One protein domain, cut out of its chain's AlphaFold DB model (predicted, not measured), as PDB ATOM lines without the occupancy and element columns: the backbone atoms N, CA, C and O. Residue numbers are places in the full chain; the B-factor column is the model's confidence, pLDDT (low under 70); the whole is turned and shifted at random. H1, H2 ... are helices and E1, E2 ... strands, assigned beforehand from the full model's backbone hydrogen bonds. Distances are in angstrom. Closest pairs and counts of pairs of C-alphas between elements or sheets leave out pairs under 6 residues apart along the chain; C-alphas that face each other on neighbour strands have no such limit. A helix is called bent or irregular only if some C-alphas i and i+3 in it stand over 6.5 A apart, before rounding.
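AT A GLANCE: This is residues 2 to 99 and 110 to 130 of the 133 residues of the protein "DNA methyltransferase" of Lactobacillus helveticus (UniProt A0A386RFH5). A helical hairpin, H1 and H2, and a long two-stranded antiparallel hairpin, E1 and E2, make an elongated model; short H4 bridges H2 and Lys 73 of E2, and short H3 follows at the strands' other end. The printed part has 119 residues, in the order H1 H2 E1 E2 H3 H4, class mixed. It is only just loose, close to compact: radius of gyration of the C-alphas 16.6 A, spans 56 by 35 by 23 A.

IN THESE COORDINATES: H1, residues 2 to 23, 32.2 A, begins at C-alpha (-17.987, 20.247, -47.380). H2 is residues 31 to 42, 16.6 A; E1 62 to 69, 22.1 A; E2 73 to 80, 23.6 A; H3 81 to 85, 6.4 A. H4, residues 124 to 129, 10.6 A, ends at C-alpha (-24.613, 38.185, -30.968) and is irregular: C-alphas 125 and 128 are 7.5 A apart.

HOW THE PARTS SIT: H1 touches H2 with residues 9 to 17 alone, opposite ways at 36 degrees, only just steep; closest C-alphas Asn 13 and Gln 38, 6.1 A. H2 touches H4, about perpendicular at 75 degrees; closest C-alphas Ser 36 and Tyr 128, 4.5 A. Between E1 and E2, N 65 and O 77 are within hydrogen-bond range, 2.8 A. Every O i to N i+4 pair is within range in H1, H2 and H3, but 0 of 2 in H4, with 1 of 3 i+3 pairs.

THE WHOLE: Residues 100 to 109 are not printed, a 13.8 A gap between C-alphas 99 and 110. The link H2 to E1 is long, 19 residues. pLDDT is under 70 at residues 2 to 3, 91 to 99 and 110 to 116.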
ATOM      1  N   GLU A   2     -17.244  19.209 -48.137       60.44
ATOM      2  CA  GLU A   2     -17.987  20.247 -47.380       60.44
ATOM      3  C   GLU A   2     -19.449  19.863 -47.092       60.44
ATOM      4  O   GLU A   2     -19.921  20.031 -45.971       60.44
ATOM      5  N   ASP A   3     -20.112  19.219 -48.056       68.56
ATOM      6  CA  ASP A   3     -21.505  18.749 -47.959       68.56
ATOM      7  C   ASP A   3     -21.795  17.905 -46.693       68.56
ATOM      8  O   ASP A   3     -22.821  18.064 -46.036       68.56
ATOM      9  N   ASN A   4     -20.845  17.069 -46.250       81.31
ATOM     10  CA  ASN A   4     -21.062  16.216 -45.076       81.31
ATOM     11  C   ASN A   4     -21.163  17.023 -43.772       81.31
ATOM     12  O   ASN A   4     -21.933  16.660 -42.881       81.31
ATOM     13  N   VAL A   5     -20.381  18.098 -43.640       83.31
ATOM     14  CA  VAL A   5     -20.388  18.951 -42.440       83.31
ATOM     15  C   VAL A   5     -21.614  19.842 -42.446       83.31
ATOM     16  O   VAL A   5     -22.281  19.964 -41.420       83.31
ATOM     17  N   GLU A   6     -21.953  20.417 -43.598       86.06
ATOM     18  CA  GLU A   6     -23.163  21.223 -43.750       86.06
ATOM     19  C   GLU A   6     -24.412  20.405 -43.414       86.06
ATOM     20  O   GLU A   6     -25.245  20.834 -42.608       86.06
ATOM     21  N   MET A   7     -24.503  19.181 -43.938       89.75
ATOM     22  CA  MET A   7     -25.598  18.263 -43.643       89.75
ATOM     23  C   MET A   7     -25.628  17.859 -42.165       89.75
ATOM     24  O   MET A   7     -26.701  17.814 -41.560       89.75
ATOM     25  N   LEU A   8     -24.469  17.616 -41.545       89.00
ATOM     26  CA  LEU A   8     -24.379  17.331 -40.111       89.00
ATOM     27  C   LEU A   8     -24.885  18.509 -39.268       89.00
ATOM     28  O   LEU A   8     -25.714  18.318 -38.374       89.00
ATOM     29  N   VAL A   9     -24.437  19.730 -39.569       90.56
ATOM     30  CA  VAL A   9     -24.877  20.958 -38.892       90.56
ATOM     31  C   VAL A   9     -26.383  21.144 -39.066       90.56
ATOM     32  O   VAL A   9     -27.080  21.437 -38.091       90.56
ATOM     33  N   MET A  10     -26.916  20.933 -40.269       92.38
ATOM     34  CA  MET A  10     -28.352  21.023 -40.537       92.38
ATOM     35  C   MET A  10     -29.147  19.993 -39.724       92.38
ATOM     36  O   MET A  10     -30.113  20.355 -39.051       92.38
ATOM     37  N   ASN A  11     -28.715  18.730 -39.716       94.94
ATOM     38  CA  ASN A  11     -29.377  17.649 -38.983       94.94
ATOM     39  C   ASN A  11     -29.386  17.897 -37.470       94.94
ATOM     40  O   ASN A  11     -30.416  17.714 -36.813       94.94
ATOM     41  N   MET A  12     -28.271  18.373 -36.915       95.56
ATOM     42  CA  MET A  12     -28.165  18.713 -35.495       95.56
ATOM     43  C   MET A  12     -29.053  19.903 -35.128       95.56
ATOM     44  O   MET A  12     -29.753  19.866 -34.113       95.56
ATOM     45  N   ASN A  13     -29.098  20.931 -35.977       96.12
ATOM     46  CA  ASN A  13     -29.980  22.079 -35.780       96.12
ATOM     47  C   ASN A  13     -31.461  21.702 -35.835       96.12
ATOM     48  O   ASN A  13     -32.239  22.161 -34.996       96.12
ATOM     49  N   ASN A  14     -31.853  20.846 -36.780       96.81
ATOM     50  CA  ASN A  14     -33.222  20.344 -36.876       96.81
ATOM     51  C   ASN A  14     -33.591  19.521 -35.641       96.81
ATOM     52  O   ASN A  14     -34.630  19.763 -35.034       96.81
ATOM     53  N   THR A  15     -32.696  18.636 -35.196       97.81
ATOM     54  CA  THR A  15     -32.899  17.833 -33.983       97.81
ATOM     55  C   THR A  15     -33.108  18.719 -32.755       97.81
ATOM     56  O   THR A  15     -34.065  18.522 -32.005       97.81
ATOM     57  N   PHE A  16     -32.260  19.737 -32.565       97.69
ATOM     58  CA  PHE A  16     -32.419  20.693 -31.470       97.69
ATOM     59  C   PHE A  16     -33.758  21.431 -31.556       97.69
ATOM     60  O   PHE A  16     -34.484  21.511 -30.563       97.69
ATOM     61  N   ARG A  17     -34.106  21.948 -32.742       97.44
ATOM     62  CA  ARG A  17     -35.360  22.676 -32.977       97.44
ATOM     63  C   ARG A  17     -36.577  21.816 -32.652       97.44
ATOM     64  O   ARG A  17     -37.483  22.285 -31.970       97.44
ATOM     65  N   ASP A  18     -36.589  20.572 -33.108       97.81
ATOM     66  CA  ASP A  18     -37.717  19.665 -32.923       97.81
ATOM     67  C   ASP A  18     -37.906  19.297 -31.451       97.81
ATOM     68  O   ASP A  18     -39.035  19.261 -30.962       97.81
ATOM     69  N   VAL A  19     -36.815  19.068 -30.713       97.88
ATOM     70  CA  VAL A  19     -36.876  18.859 -29.259       97.88
ATOM     71  C   VAL A  19     -37.364  20.126 -28.553       97.88
ATOM     72  O   VAL A  19     -38.254  20.048 -27.709       97.88
ATOM     73  N   TYR A  20     -36.847  21.296 -28.928       97.56
ATOM     74  CA  TYR A  20     -37.256  22.577 -28.354       97.56
ATOM     75  C   TYR A  20     -38.756  22.842 -28.545       97.56
ATOM     76  O   TYR A  20     -39.455  23.160 -27.585       97.56
ATOM     77  N   PHE A  21     -39.279  22.627 -29.753       97.19
ATOM     78  CA  PHE A  21     -40.700  22.815 -30.066       97.19
ATOM     79  C   PHE A  21     -41.620  21.774 -29.425       97.19
ATOM     80  O   PHE A  21     -42.797  22.056 -29.223       97.19
ATOM     81  N   LYS A  22     -41.106  20.589 -29.073       97.50
ATOM     82  CA  LYS A  22     -41.859  19.591 -28.297       97.50
ATOM     83  C   LYS A  22     -41.976  19.957 -26.818       97.50
ATOM     84  O   LYS A  22     -42.962  19.588 -26.191       97.50
ATOM     85  N   ILE A  23     -40.968  20.627 -26.258       97.19
ATOM     86  CA  ILE A  23     -40.918  20.969 -24.829       97.19
ATOM     87  C   ILE A  23     -41.682  22.266 -24.540       97.19
ATOM     88  O   ILE A  23     -42.394  22.335 -23.540       97.19
ATOM     89  N   PHE A  24     -41.535  23.283 -25.391       97.00
ATOM     90  CA  PHE A  24     -42.064  24.627 -25.147       97.00
ATOM     91  C   PHE A  24     -43.262  24.945 -26.034       97.00
ATOM     92  O   PHE A  24     -43.237  24.706 -27.248       97.00
ATOM     93  N   LYS A  25     -44.289  25.561 -25.443       96.75
ATOM     94  CA  LYS A  25     -45.456  26.035 -26.194       96.75
ATOM     95  C   LYS A  25     -45.071  27.179 -27.138       96.75
ATOM     96  O   LYS A  25     -44.108  27.888 -26.848       96.75
ATOM     97  N   PRO A  26     -45.813  27.407 -28.237       95.19
ATOM     98  CA  PRO A  26     -45.498  28.464 -29.202       95.19
ATOM     99  C   PRO A  26     -45.262  29.850 -28.579       95.19
ATOM    100  O   PRO A  26     -44.363  30.565 -29.006       95.19
ATOM    101  N   GLU A  27     -46.013  30.214 -27.540       95.75
ATOM    102  CA  GLU A  27     -45.885  31.486 -26.820       95.75
ATOM    103  C   GLU A  27     -44.626  31.600 -25.937       95.75
ATOM    104  O   GLU A  27     -44.198  32.707 -25.614       95.75
ATOM    105  N   GLU A  28     -44.012  30.476 -25.565       95.38
ATOM    106  CA  GLU A  28     -42.781  30.404 -24.763       95.38
ATOM    107  C   GLU A  28     -41.526  30.258 -25.639       95.38
ATOM    108  O   GLU A  28     -40.394  30.384 -25.160       95.38
ATOM    109  N   GLN A  29     -41.712  29.985 -26.933       95.06
ATOM    110  CA  GLN A  29     -40.620  29.804 -27.876       95.06
ATOM    111  C   GLN A  29     -39.920  31.135 -28.159       95.06
ATOM    112  O   GLN A  29     -40.520  32.136 -28.543       95.06
ATOM    113  N   ASN A  30     -38.598  31.135 -28.015       96.25
ATOM    114  CA  ASN A  30     -37.761  32.308 -28.182       96.25
ATOM    115  C   ASN A  30     -36.774  32.087 -29.328       96.25
ATOM    116  O   ASN A  30     -35.843  31.285 -29.239       96.25
ATOM    117  N   GLN A  31     -36.923  32.874 -30.395       96.25
ATOM    118  CA  GLN A  31     -36.048  32.798 -31.564       96.25
ATOM    119  C   GLN A  31     -34.565  33.011 -31.218       96.25
ATOM    120  O   GLN A  31     -33.686  32.489 -31.902       96.25
ATOM    121  N   LYS A  32     -34.267  33.763 -30.153       97.75
ATOM    122  CA  LYS A  32     -32.896  33.982 -29.680       97.75
ATOM    123  C   LYS A  32     -32.245  32.690 -29.179       97.75
ATOM    124  O   LYS A  32     -31.052  32.496 -29.399       97.75
ATOM    125  N   VAL A  33     -33.023  31.789 -28.572       97.12
ATOM    126  CA  VAL A  33     -32.548  30.468 -28.130       97.12
ATOM    127  C   VAL A  33     -32.179  29.613 -29.336       97.12
ATOM    128  O   VAL A  33     -31.074  29.085 -29.380       97.12
ATOM    129  N   LEU A  34     -33.043  29.555 -30.355       97.19
ATOM    130  CA  LEU A  34     -32.764  28.818 -31.593       97.19
ATOM    131  C   LEU A  34     -31.506  29.338 -32.303       97.19
ATOM    132  O   LEU A  34     -30.639  28.553 -32.678       97.19
ATOM    133  N   LYS A  35     -31.374  30.663 -32.441       97.81
ATOM    134  CA  LYS A  35     -30.188  31.289 -33.049       97.81
ATOM    135  C   LYS A  35     -28.918  31.023 -32.240       97.81
ATOM    136  O   LYS A  35     -27.863  30.781 -32.811       97.81
ATOM    137  N   SER A  36     -29.009  31.067 -30.913       97.94
ATOM    138  CA  SER A  36     -27.871  30.780 -30.036       97.94
ATOM    139  C   SER A  36     -27.438  29.322 -30.125       97.94
ATOM    140  O   SER A  36     -26.247  29.055 -30.240       97.94
ATOM    141  N   ALA A  37     -28.392  28.390 -30.169       96.88
ATOM    142  CA  ALA A  37     -28.112  26.975 -30.373       96.88
ATOM    143  C   ALA A  37     -27.432  26.713 -31.724       96.88
ATOM    144  O   ALA A  37     -26.453  25.975 -31.767       96.88
ATOM    145  N   GLN A  38     -27.877  27.378 -32.798       96.31
ATOM    146  CA  GLN A  38     -27.225  27.302 -34.112       96.31
ATOM    147  C   GLN A  38     -25.751  27.696 -34.055       96.31
ATOM    148  O   GLN A  38     -24.909  26.996 -34.619       96.31
ATOM    149  N   VAL A  39     -25.425  28.778 -33.345       96.06
ATOM    150  CA  VAL A  39     -24.032  29.203 -33.160       96.06
ATOM    151  C   VAL A  39     -23.248  28.178 -32.349       96.06
ATOM    152  O   VAL A  39     -22.159  27.796 -32.764       96.06
ATOM    153  N   THR A  40     -23.794  27.684 -31.237       95.88
ATOM    154  CA  THR A  40     -23.120  26.674 -30.407       95.88
ATOM    155  C   THR A  40     -22.873  25.366 -31.160       95.88
ATOM    156  O   THR A  40     -21.793  24.795 -31.034       95.88
ATOM    157  N   ILE A  41     -23.838  24.896 -31.954       94.94
ATOM    158  CA  ILE A  41     -23.696  23.688 -32.778       94.94
ATOM    159  C   ILE A  41     -22.614  23.916 -33.833       94.94
ATOM    160  O   ILE A  41     -21.658  23.152 -33.901       94.94
ATOM    161  N   SER A  42     -22.720  24.996 -34.608       92.38
ATOM    162  CA  SER A  42     -21.789  25.268 -35.711       92.38
ATOM    163  C   SER A  42     -20.355  25.473 -35.217       92.38
ATOM    164  O   SER A  42     -19.419  24.968 -35.822       92.38
ATOM    165  N   ALA A  43     -20.180  26.142 -34.073       91.56
ATOM    166  CA  ALA A  43     -18.876  26.387 -33.456       91.56
ATOM    167  C   ALA A  43     -18.145  25.118 -32.977       91.56
ATOM    168  O   ALA A  43     -16.976  25.208 -32.605       91.56
ATOM    169  N   ASN A  44     -18.824  23.967 -32.943       89.31
ATOM    170  CA  ASN A  44     -18.261  22.691 -32.500       89.31
ATOM    171  C   ASN A  44     -18.214  21.620 -33.603       89.31
ATOM    172  O   ASN A  44     -17.650  20.552 -33.381       89.31
ATOM    173  N   MET A  45     -18.773  21.883 -34.787       86.75
ATOM    174  CA  MET A  45     -18.721  20.959 -35.926       86.75
ATOM    175  C   MET A  45     -17.503  21.282 -36.794       86.75
ATOM    176  O   MET A  45     -17.624  21.845 -37.879       86.75
ATOM    177  N   ALA A  46     -16.316  20.965 -36.278       84.69
ATOM    178  CA  ALA A  46     -15.060  21.184 -36.983       84.69
ATOM    179  C   ALA A  46     -14.714  20.000 -37.901       84.69
ATOM    180  O   ALA A  46     -14.899  18.837 -37.540       84.69
ATOM    181  N   GLN A  47     -14.162  20.301 -39.077       86.25
ATOM    182  CA  GLN A  47     -13.630  19.311 -40.011       86.25
ATOM    183  C   GLN A  47     -12.126  19.497 -40.171       86.25
ATOM    184  O   GLN A  47     -11.639  20.594 -40.443       86.25
ATOM    185  N   GLY A  48     -11.392  18.398 -40.065       89.25
ATOM    186  CA  GLY A  48      -9.962  18.383 -40.298       89.25
ATOM    187  C   GLY A  48      -9.387  16.985 -40.176       89.25
ATOM    188  O   GLY A  48     -10.110  16.003 -39.998       89.25
ATOM    189  N   ASN A  49      -8.072  16.906 -40.296       91.00
ATOM    190  CA  ASN A  49      -7.314  15.687 -40.116       91.00
ATOM    191  C   ASN A  49      -6.742  15.664 -38.694       91.00
ATOM    192  O   ASN A  49      -5.851  16.441 -38.358       91.00
ATOM    193  N   ALA A  50      -7.254  14.743 -37.880       89.56
ATOM    194  CA  ALA A  50      -6.859  14.571 -36.487       89.56
ATOM    195  C   ALA A  50      -5.431  14.028 -36.292       89.56
ATOM    196  O   ALA A  50      -4.961  14.035 -35.168       89.56
ATOM    197  N   LEU A  51      -4.734  13.565 -37.338       91.38
ATOM    198  CA  LEU A  51      -3.310  13.203 -37.249       91.38
ATOM    199  C   LEU A  51      -2.397  14.416 -37.438       91.38
ATOM    200  O   LEU A  51      -1.311  14.463 -36.882       91.38
ATOM    201  N   THR A  52      -2.826  15.376 -38.259       92.62
ATOM    202  CA  THR A  52      -2.050  16.589 -38.569       92.62
ATOM    203  C   THR A  52      -2.547  17.819 -37.820       92.62
ATOM    204  O   THR A  52      -2.007  18.897 -38.017       92.62
ATOM    205  N   HIS A  53      -3.643  17.684 -37.071       91.88
ATOM    206  CA  HIS A  53      -4.323  18.736 -36.308       91.88
ATOM    207  C   HIS A  53      -4.788  19.951 -37.136       91.88
ATOM    208  O   HIS A  53      -5.140  21.004 -36.603       91.88
ATOM    209  N   LYS A  54      -4.867  19.773 -38.459       91.75
ATOM    210  CA  LYS A  54      -5.144  20.818 -39.449       91.75
ATOM    211  C   LYS A  54      -6.449  20.575 -40.200       91.75
ATOM    212  O   LYS A  54      -6.844  19.434 -40.451       91.75
ATOM    213  N   THR A  55      -7.120  21.655 -40.575       89.81
ATOM    214  CA  THR A  55      -8.262  21.657 -41.492       89.81
ATOM    215  C   THR A  55      -7.800  21.359 -42.922       89.81
ATOM    216  O   THR A  55      -6.605  21.339 -43.222       89.81
ATOM    217  N   ALA A  56      -8.747  21.178 -43.846       87.31
ATOM    218  CA  ALA A  56      -8.434  21.000 -45.266       87.31
ATOM    219  C   ALA A  56      -7.693  22.201 -45.892       87.31
ATOM    220  O   ALA A  56      -7.012  22.035 -46.899       87.31
ATOM    221  N   THR A  57      -7.801  23.392 -45.292       86.56
ATOM    222  CA  THR A  57      -7.097  24.610 -45.729       86.56
ATOM    223  C   THR A  57      -5.722  24.772 -45.080       86.56
ATOM    224  O   THR A  57      -5.056  25.768 -45.332       86.56
ATOM    225  N   GLY A  58      -5.294  23.828 -44.232       86.50
ATOM    226  CA  GLY A  58      -4.003  23.869 -43.541       86.50
ATOM    227  C   GLY A  58      -3.989  24.650 -42.221       86.50
ATOM    228  O   GLY A  58      -2.954  24.674 -41.562       86.50
ATOM    229  N   ASN A  59      -5.118  25.232 -41.805       88.38
ATOM    230  CA  ASN A  59      -5.238  25.969 -40.540       88.38
ATOM    231  C   ASN A  59      -5.401  25.007 -39.357       88.38
ATOM    232  O   ASN A  59      -5.932  23.914 -39.540       88.38
ATOM    233  N   SER A  60      -5.039  25.410 -38.137       90.94
ATOM    234  CA  SER A  60      -5.318  24.603 -36.941       90.94
ATOM    235  C   SER A  60      -6.820  24.368 -36.756       90.94
ATOM    236  O   SER A  60      -7.645  25.257 -36.979       90.94
ATOM    237  N   ILE A  61      -7.189  23.162 -36.324       90.31
ATOM    238  CA  ILE A  61      -8.569  22.852 -35.931       90.31
ATOM    239  C   ILE A  61      -8.881  23.607 -34.632       90.31
ATOM    240  O   ILE A  61      -8.125  23.506 -33.668       90.31
ATOM    241  N   ILE A  62      -9.993  24.349 -34.600       91.06
ATOM    242  CA  ILE A  62     -10.419  25.138 -33.436       91.06
ATOM    243  C   ILE A  62     -11.662  24.507 -32.805       91.06
ATOM    244  O   ILE A  62     -12.640  24.222 -33.496       91.06
ATOM    245  N   PHE A  63     -11.644  24.357 -31.484       90.00
ATOM    246  CA  PHE A  63     -12.778  23.925 -30.671       90.00
ATOM    247  C   PHE A  63     -13.238  25.039 -29.735       90.00
ATOM    248  O   PHE A  63     -12.451  25.886 -29.322       90.00
ATOM    249  N   SER A  64     -14.529  25.040 -29.392       93.56
ATOM    250  CA  SER A  64     -15.106  26.003 -28.453       93.56
ATOM    251  C   SER A  64     -15.519  25.324 -27.150       93.56
ATOM    252  O   SER A  64     -16.460  24.534 -27.121       93.56
ATOM    253  N   GLU A  65     -14.881  25.696 -26.048       94.00
ATOM    254  CA  GLU A  65     -15.366  25.395 -24.706       94.00
ATOM    255  C   GLU A  65     -16.463  26.395 -24.310       94.00
ATOM    256  O   GLU A  65     -16.350  27.602 -24.545       94.00
ATOM    257  N   TRP A  66     -17.527  25.897 -23.678       95.75
ATOM    258  CA  TRP A  66     -18.652  26.695 -23.188       95.75
ATOM    259  C   TRP A  66     -18.821  26.483 -21.683       95.75
ATOM    260  O   TRP A  66     -19.441  25.514 -21.246       95.75
ATOM    261  N   LYS A  67     -18.285  27.400 -20.874       96.44
ATOM    262  CA  LYS A  67     -18.300  27.310 -19.410       96.44
ATOM    263  C   LYS A  67     -19.480  28.088 -18.816       96.44
ATOM    264  O   LYS A  67     -19.522  29.315 -18.953       96.44
ATOM    265  N   PRO A  68     -20.436  27.435 -18.130       96.94
ATOM    266  CA  PRO A  68     -21.523  28.135 -17.454       96.94
ATOM    267  C   PRO A  68     -20.994  29.081 -16.365       96.94
ATOM    268  O   PRO A  68     -20.137  28.711 -15.562       96.94
ATOM    269  N   ILE A  69     -21.540  30.295 -16.307       96.50
ATOM    270  CA  ILE A  69     -21.297  31.267 -15.235       96.50
ATOM    271  C   ILE A  69     -22.622  31.498 -14.509       96.50
ATOM    272  O   ILE A  69     -23.499  32.239 -14.962       96.50
ATOM    273  N   GLY A  70     -22.771  30.836 -13.362       94.94
ATOM    274  CA  GLY A  70     -24.041  30.789 -12.644       94.94
ATOM    275  C   GLY A  70     -25.121  30.063 -13.453       94.94
ATOM    276  O   GLY A  70     -24.837  29.101 -14.159       94.94
ATOM    277  N   LYS A  71     -26.375  30.517 -13.343       92.69
ATOM    278  CA  LYS A  71     -27.528  29.852 -13.984       92.69
ATOM    279  C   LYS A  71     -27.859  30.371 -15.383       92.69
ATOM    280  O   LYS A  71     -28.502  29.671 -16.152       92.69
ATOM    281  N   THR A  72     -27.495  31.614 -15.691       94.12
ATOM    282  CA  THR A  72     -28.043  32.326 -16.859       94.12
ATOM    283  C   THR A  72     -27.002  32.675 -17.907       94.12
ATOM    284  O   THR A  72     -27.381  32.909 -19.055       94.12
ATOM    285  N   LYS A  73     -25.716  32.723 -17.536       97.06
ATOM    286  CA  LYS A  73     -24.629  33.144 -18.418       97.06
ATOM    287  C   LYS A  73     -23.696  31.998 -18.781       97.06
ATOM    288  O   LYS A  73     -23.635  30.982 -18.092       97.06
ATOM    289  N   VAL A  74     -22.939  32.211 -19.847       97.75
ATOM    290  CA  VAL A  74     -21.906  31.317 -20.359       97.75
ATOM    291  C   VAL A  74     -20.716  32.137 -20.856       97.75
ATOM    292  O   VAL A  74     -20.885  33.233 -21.395       97.75
ATOM    293  N   GLN A  75     -19.517  31.606 -20.648       96.38
ATOM    294  CA  GLN A  75     -18.271  32.079 -21.240       96.38
ATOM    295  C   GLN A  75     -17.850  31.106 -22.336       96.38
ATOM    296  O   GLN A  75     -17.799  29.901 -22.093       96.38
ATOM    297  N   ARG A  76     -17.533  31.631 -23.521       95.88
ATOM    298  CA  ARG A  76     -16.921  30.859 -24.604       95.88
ATOM    299  C   ARG A  76     -15.408  31.051 -24.580       95.88
ATOM    300  O   ARG A  76     -14.950  32.191 -24.486       95.88
ATOM    301  N   THR A  77     -14.664  29.968 -24.728       94.19
ATOM    302  CA  THR A  77     -13.207  29.982 -24.878       94.19
ATOM    303  C   THR A  77     -12.843  29.110 -26.075       94.19
ATOM    304  O   THR A  77     -13.387  28.021 -26.216       94.19
ATOM    305  N   GLU A  78     -11.984  29.596 -26.966       93.25
ATOM    306  CA  GLU A  78     -11.514  28.823 -28.122       93.25
ATOM    307  C   GLU A  78     -10.154  28.181 -27.812       93.25
ATOM    308  O   GLU A  78      -9.342  28.761 -27.087       93.25
ATOM    309  N   TYR A  79      -9.941  26.977 -28.339       91.25
ATOM    310  CA  TYR A  79      -8.724  26.178 -28.201       91.25
ATOM    311  C   TYR A  79      -8.320  25.635 -29.570       91.25
ATOM    312  O   TYR A  79      -9.190  25.234 -30.346       91.25
ATOM    313  N   THR A  80      -7.019  25.577 -29.862       92.25
ATOM    314  CA  THR A  80      -6.537  24.776 -30.997       92.25
ATOM    315  C   THR A  80      -6.515  23.306 -30.597       92.25
ATOM    316  O   THR A  80      -6.406  22.978 -29.415       92.25
ATOM    317  N   PHE A  81      -6.610  22.399 -31.562       90.94
ATOM    318  CA  PHE A  81      -6.527  20.976 -31.251       90.94
ATOM    319  C   PHE A  81      -5.178  20.601 -30.628       90.94
ATOM    320  O   PHE A  81      -5.169  19.873 -29.640       90.94
ATOM    321  N   ASP A  82      -4.081  21.201 -31.104       90.25
ATOM    322  CA  ASP A  82      -2.751  21.084 -30.491       90.25
ATOM    323  C   ASP A  82      -2.791  21.444 -29.004       90.25
ATOM    324  O   ASP A  82      -2.382  20.657 -28.157       90.25
ATOM    325  N   SER A  83      -3.413  22.579 -28.668       90.12
ATOM    326  CA  SER A  83      -3.470  23.050 -27.285       90.12
ATOM    327  C   SER A  83      -4.238  22.134 -26.333       90.12
ATOM    328  O   SER A  83      -3.955  22.093 -25.137       90.12
ATOM    329  N   ILE A  84      -5.207  21.383 -26.863       89.44
ATOM    330  CA  ILE A  84      -5.969  20.389 -26.101       89.44
ATOM    331  C   ILE A  84      -5.124  19.134 -25.883       89.44
ATOM    332  O   ILE A  84      -5.167  18.550 -24.805       89.44
ATOM    333  N   VAL A  85      -4.372  18.712 -26.903       88.88
ATOM    334  CA  VAL A  85      -3.499  17.531 -26.843       88.88
ATOM    335  C   VAL A  85      -2.325  17.765 -25.888       88.88
ATOM    336  O   VAL A  85      -1.949  16.862 -25.145       88.88
ATOM    337  N   GLU A  86      -1.773  18.975 -25.888       88.62
ATOM    338  CA  GLU A  86      -0.608  19.370 -25.089       88.62
ATOM    339  C   GLU A  86      -0.960  19.936 -23.705       88.62
ATOM    340  O   GLU A  86      -0.059  20.208 -22.915       88.62
ATOM    341  N   ASP A  87      -2.249  20.132 -23.412       84.06
ATOM    342  CA  ASP A  87      -2.739  20.805 -22.199       84.06
ATOM    343  C   ASP A  87      -2.131  22.214 -21.999       84.06
ATOM    344  O   ASP A  87      -1.899  22.682 -20.883       84.06
ATOM    345  N   SER A  88      -1.858  22.920 -23.103       81.88
ATOM    346  CA  SER A  88      -1.156  24.214 -23.125       81.88
ATOM    347  C   SER A  88      -2.091  25.439 -23.028       81.88
ATOM    348  O   SER A  88      -1.652  26.595 -23.007       81.88
ATOM    349  N   GLY A  89      -3.395  25.200 -22.859       81.25
ATOM    350  CA  GLY A  89      -4.404  26.224 -22.566       81.25
ATOM    351  C   GLY A  89      -5.066  26.855 -23.805       81.25
ATOM    352  O   GLY A  89      -4.892  26.374 -24.915       81.25
ATOM    353  N   PRO A  90      -5.904  27.895 -23.642       79.56
ATOM    354  CA  PRO A  90      -6.670  28.503 -24.736       79.56
ATOM    355  C   PRO A  90      -5.833  29.011 -25.915       79.56
ATOM    356  O   PRO A  90      -4.660  29.362 -25.776       79.56
ATOM    357  N   THR A  91      -6.479  29.201 -27.069       67.25
ATOM    358  CA  THR A  91      -5.859  29.882 -28.213       67.25
ATOM    359  C   THR A  91      -5.373  31.274 -27.779       67.25
ATOM    360  O   THR A  91      -6.168  32.129 -27.377       67.25
ATOM    361  N   GLY A  92      -4.053  31.489 -27.828       57.44
ATOM    362  CA  GLY A  92      -3.379  32.706 -27.358       57.44
ATOM    363  C   GLY A  92      -2.673  32.606 -25.996       57.44
ATOM    364  O   GLY A  92      -2.043  33.583 -25.596       57.44
ATOM    365  N   THR A  93      -2.757  31.478 -25.275       47.72
ATOM    366  CA  THR A  93      -1.858  31.173 -24.136       47.72
ATOM    367  C   THR A  93      -0.743  30.205 -24.506       47.72
ATOM    368  O   THR A  93       0.279  30.179 -23.826       47.72
ATOM    369  N   VAL A  94      -0.919  29.457 -25.596       45.19
ATOM    370  CA  VAL A  94       0.146  28.679 -26.224       45.19
ATOM    371  C   VAL A  94       1.061  29.656 -26.953       45.19
ATOM    372  O   VAL A  94       0.812  30.025 -28.098       45.19
ATOM    373  N   GLN A  95       2.094  30.136 -26.264       41.56
ATOM    374  CA  GLN A  95       3.325  30.470 -26.967       41.56
ATOM    375  C   GLN A  95       3.794  29.163 -27.588       41.56
ATOM    376  O   GLN A  95       3.994  28.200 -26.848       41.56
ATOM    377  N   GLU A  96       3.867  29.123 -28.914       39.41
ATOM    378  CA  GLU A  96       4.330  27.971 -29.675       39.41
ATOM    379  C   GLU A  96       5.574  27.376 -29.019       39.41
ATOM    380  O   GLU A  96       6.664  27.951 -29.061       39.41
ATOM    381  N   HIS A  97       5.408  26.240 -28.347       38.28
ATOM    382  CA  HIS A  97       6.549  25.503 -27.859       38.28
ATOM    383  C   HIS A  97       6.918  24.500 -28.942       38.28
ATOM    384  O   HIS A  97       6.259  23.484 -29.134       38.28
ATOM    385  N   SER A  98       8.035  24.814 -29.599       41.47
ATOM    386  CA  SER A  98       8.836  23.972 -30.489       41.47
ATOM    387  C   SER A  98       8.443  23.882 -31.966       41.47
ATOM    388  O   SER A  98       8.354  22.797 -32.527       41.47
ATOM    389  N   GLU A  99       8.469  25.016 -32.664       40.31
ATOM    390  CA  GLU A  99       9.292  25.004 -33.875       40.31
ATOM    391  C   GLU A  99      10.732  25.267 -33.430       40.31
ATOM    392  O   GLU A  99      11.076  26.324 -32.898       40.31
ATOM    393  N   GLU A 110       6.422  36.190 -42.220       43.31
ATOM    394  CA  GLU A 110       5.701  36.276 -40.950       43.31
ATOM    395  C   GLU A 110       4.535  35.272 -41.008       43.31
ATOM    396  O   GLU A 110       3.659  35.420 -41.869       43.31
ATOM    397  N   PRO A 111       4.501  34.225 -40.163       45.50
ATOM    398  CA  PRO A 111       3.317  33.388 -40.067       45.50
ATOM    399  C   PRO A 111       2.155  34.277 -39.614       45.50
ATOM    400  O   PRO A 111       2.249  34.970 -38.602       45.50
ATOM    401  N   GLU A 112       1.062  34.305 -40.385       41.84
ATOM    402  CA  GLU A 112      -0.138  35.044 -39.992       41.84
ATOM    403  C   GLU A 112      -0.698  34.431 -38.701       41.84
ATOM    404  O   GLU A 112      -1.406  33.422 -38.731       41.84
ATOM    405  N   GLU A 113      -0.380  35.035 -37.553       45.62
ATOM    406  CA  GLU A 113      -0.924  34.597 -36.273       45.62
ATOM    407  C   GLU A 113      -2.464  34.634 -36.330       45.62
ATOM    408  O   GLU A 113      -3.063  35.671 -36.663       45.62
ATOM    409  N   PRO A 114      -3.156  33.530 -35.994       52.03
ATOM    410  CA  PRO A 114      -4.608  33.509 -35.999       52.03
ATOM    411  C   PRO A 114      -5.140  34.527 -34.982       52.03
ATOM    412  O   PRO A 114      -4.972  34.380 -33.772       52.03
ATOM    413  N   LYS A 115      -5.820  35.571 -35.476       56.69
ATOM    414  CA  LYS A 115      -6.434  36.627 -34.652       56.69
ATOM    415  C   LYS A 115      -7.366  36.012 -33.603       56.69
ATOM    416  O   LYS A 115      -8.466  35.557 -33.920       56.69
ATOM    417  N   THR A 116      -6.938  36.028 -32.343       63.97
ATOM    418  CA  THR A 116      -7.665  35.399 -31.234       63.97
ATOM    419  C   THR A 116      -8.914  36.191 -30.840       63.97
ATOM    420  O   THR A 116      -8.865  37.398 -30.592       63.97
ATOM    421  N   LYS A 117     -10.070  35.517 -30.760       77.94
ATOM    422  CA  LYS A 117     -11.344  36.132 -30.346       77.94
ATOM    423  C   LYS A 117     -11.556  35.970 -28.843       77.94
ATOM    424  O   LYS A 117     -11.801  34.874 -28.348       77.94
ATOM    425  N   LYS A 118     -11.535  37.079 -28.102       87.19
ATOM    426  CA  LYS A 118     -11.853  37.093 -26.664       87.19
ATOM    427  C   LYS A 118     -13.344  37.348 -26.457       87.19
ATOM    428  O   LYS A 118     -13.778  38.496 -26.463       87.19
ATOM    429  N   TYR A 119     -14.137  36.295 -26.281       91.81
ATOM    430  CA  TYR A 119     -15.581  36.422 -26.032       91.81
ATOM    431  C   TYR A 119     -15.868  36.963 -24.629       91.81
ATOM    432  O   TYR A 119     -15.165  36.634 -23.674       91.81
ATOM    433  N   ILE A 120     -16.923  37.764 -24.486       94.12
ATOM    434  CA  ILE A 120     -17.397  38.210 -23.166       94.12
ATOM    435  C   ILE A 120     -18.467  37.253 -22.608       94.12
ATOM    436  O   ILE A 120     -19.189  36.632 -23.390       94.12
ATOM    437  N   PRO A 121     -18.648  37.163 -21.274       96.88
ATOM    438  CA  PRO A 121     -19.756  36.417 -20.691       96.88
ATOM    439  C   PRO A 121     -21.118  36.959 -21.142       96.88
ATOM    440  O   PRO A 121     -21.464  38.110 -20.858       96.88
ATOM    441  N   VAL A 122     -21.938  36.112 -21.759       97.56
ATOM    442  CA  VAL A 122     -23.285  36.469 -22.243       97.56
ATOM    443  C   VAL A 122     -24.344  35.540 -21.671       97.56
ATOM    444  O   VAL A 122     -24.023  34.478 -21.145       97.56
ATOM    445  N   LYS A 123     -25.623  35.926 -21.752       97.75
ATOM    446  CA  LYS A 123     -26.716  34.983 -21.484       97.75
ATOM    447  C   LYS A 123     -26.722  33.875 -22.539       97.75
ATOM    448  O   LYS A 123     -26.396  34.147 -23.691       97.75
ATOM    449  N   TRP A 124     -27.192  32.680 -22.184       97.06
ATOM    450  CA  TRP A 124     -27.359  31.574 -23.142       97.06
ATOM    451  C   TRP A 124     -28.170  31.960 -24.383       97.06
ATOM    452  O   TRP A 124     -27.815  31.592 -25.495       97.06
ATOM    453  N   GLU A 125     -29.228  32.751 -24.209       96.75
ATOM    454  CA  GLU A 125     -30.062  33.224 -25.317       96.75
ATOM    455  C   GLU A 125     -29.390  34.290 -26.194       96.75
ATOM    456  O   GLU A 125     -29.891  34.579 -27.271       96.75
ATOM    457  N   ASP A 126     -28.275  34.886 -25.771       97.94
ATOM    458  CA  ASP A 126     -27.613  35.990 -26.472       97.94
ATOM    459  C   ASP A 126     -26.307  35.579 -27.181       97.94
ATOM    460  O   ASP A 126     -25.631  36.440 -27.746       97.94
ATOM    461  N   ILE A 127     -25.964  34.284 -27.213       97.38
ATOM    462  CA  ILE A 127     -24.748  33.761 -27.869       97.38
ATOM    463  C   ILE A 127     -24.689  34.163 -29.349       97.38
ATOM    464  O   ILE A 127     -23.621  34.514 -29.850       97.38
ATOM    465  N   TYR A 128     -25.838  34.207 -30.032       96.94
ATOM    466  CA  TYR A 128     -25.930  34.584 -31.451       96.94
ATOM    467  C   TYR A 128     -25.390  35.983 -31.788       96.94
ATOM    468  O   TYR A 128     -25.198  36.305 -32.960       96.94
ATOM    469  N   LYS A 129     -25.162  36.836 -30.783       96.06
ATOM    470  CA  LYS A 129     -24.613  38.185 -30.968       96.06
ATOM    471  C   LYS A 129     -23.095  38.207 -31.149       96.06
ATOM    472  O   LYS A 129     -22.578  39.256 -31.506       96.06
ATOM    473  N   HIS A 130     -22.398  37.092 -30.903       90.56
ATOM    474  CA  HIS A 130     -20.942  36.976 -31.072       90.56
ATOM    475  C   HIS A 130     -20.147  38.085 -30.355       90.56
ATOM    476  O   HIS A 130     -19.196  38.628 -30.907       90.56
TER     477      HIS A 130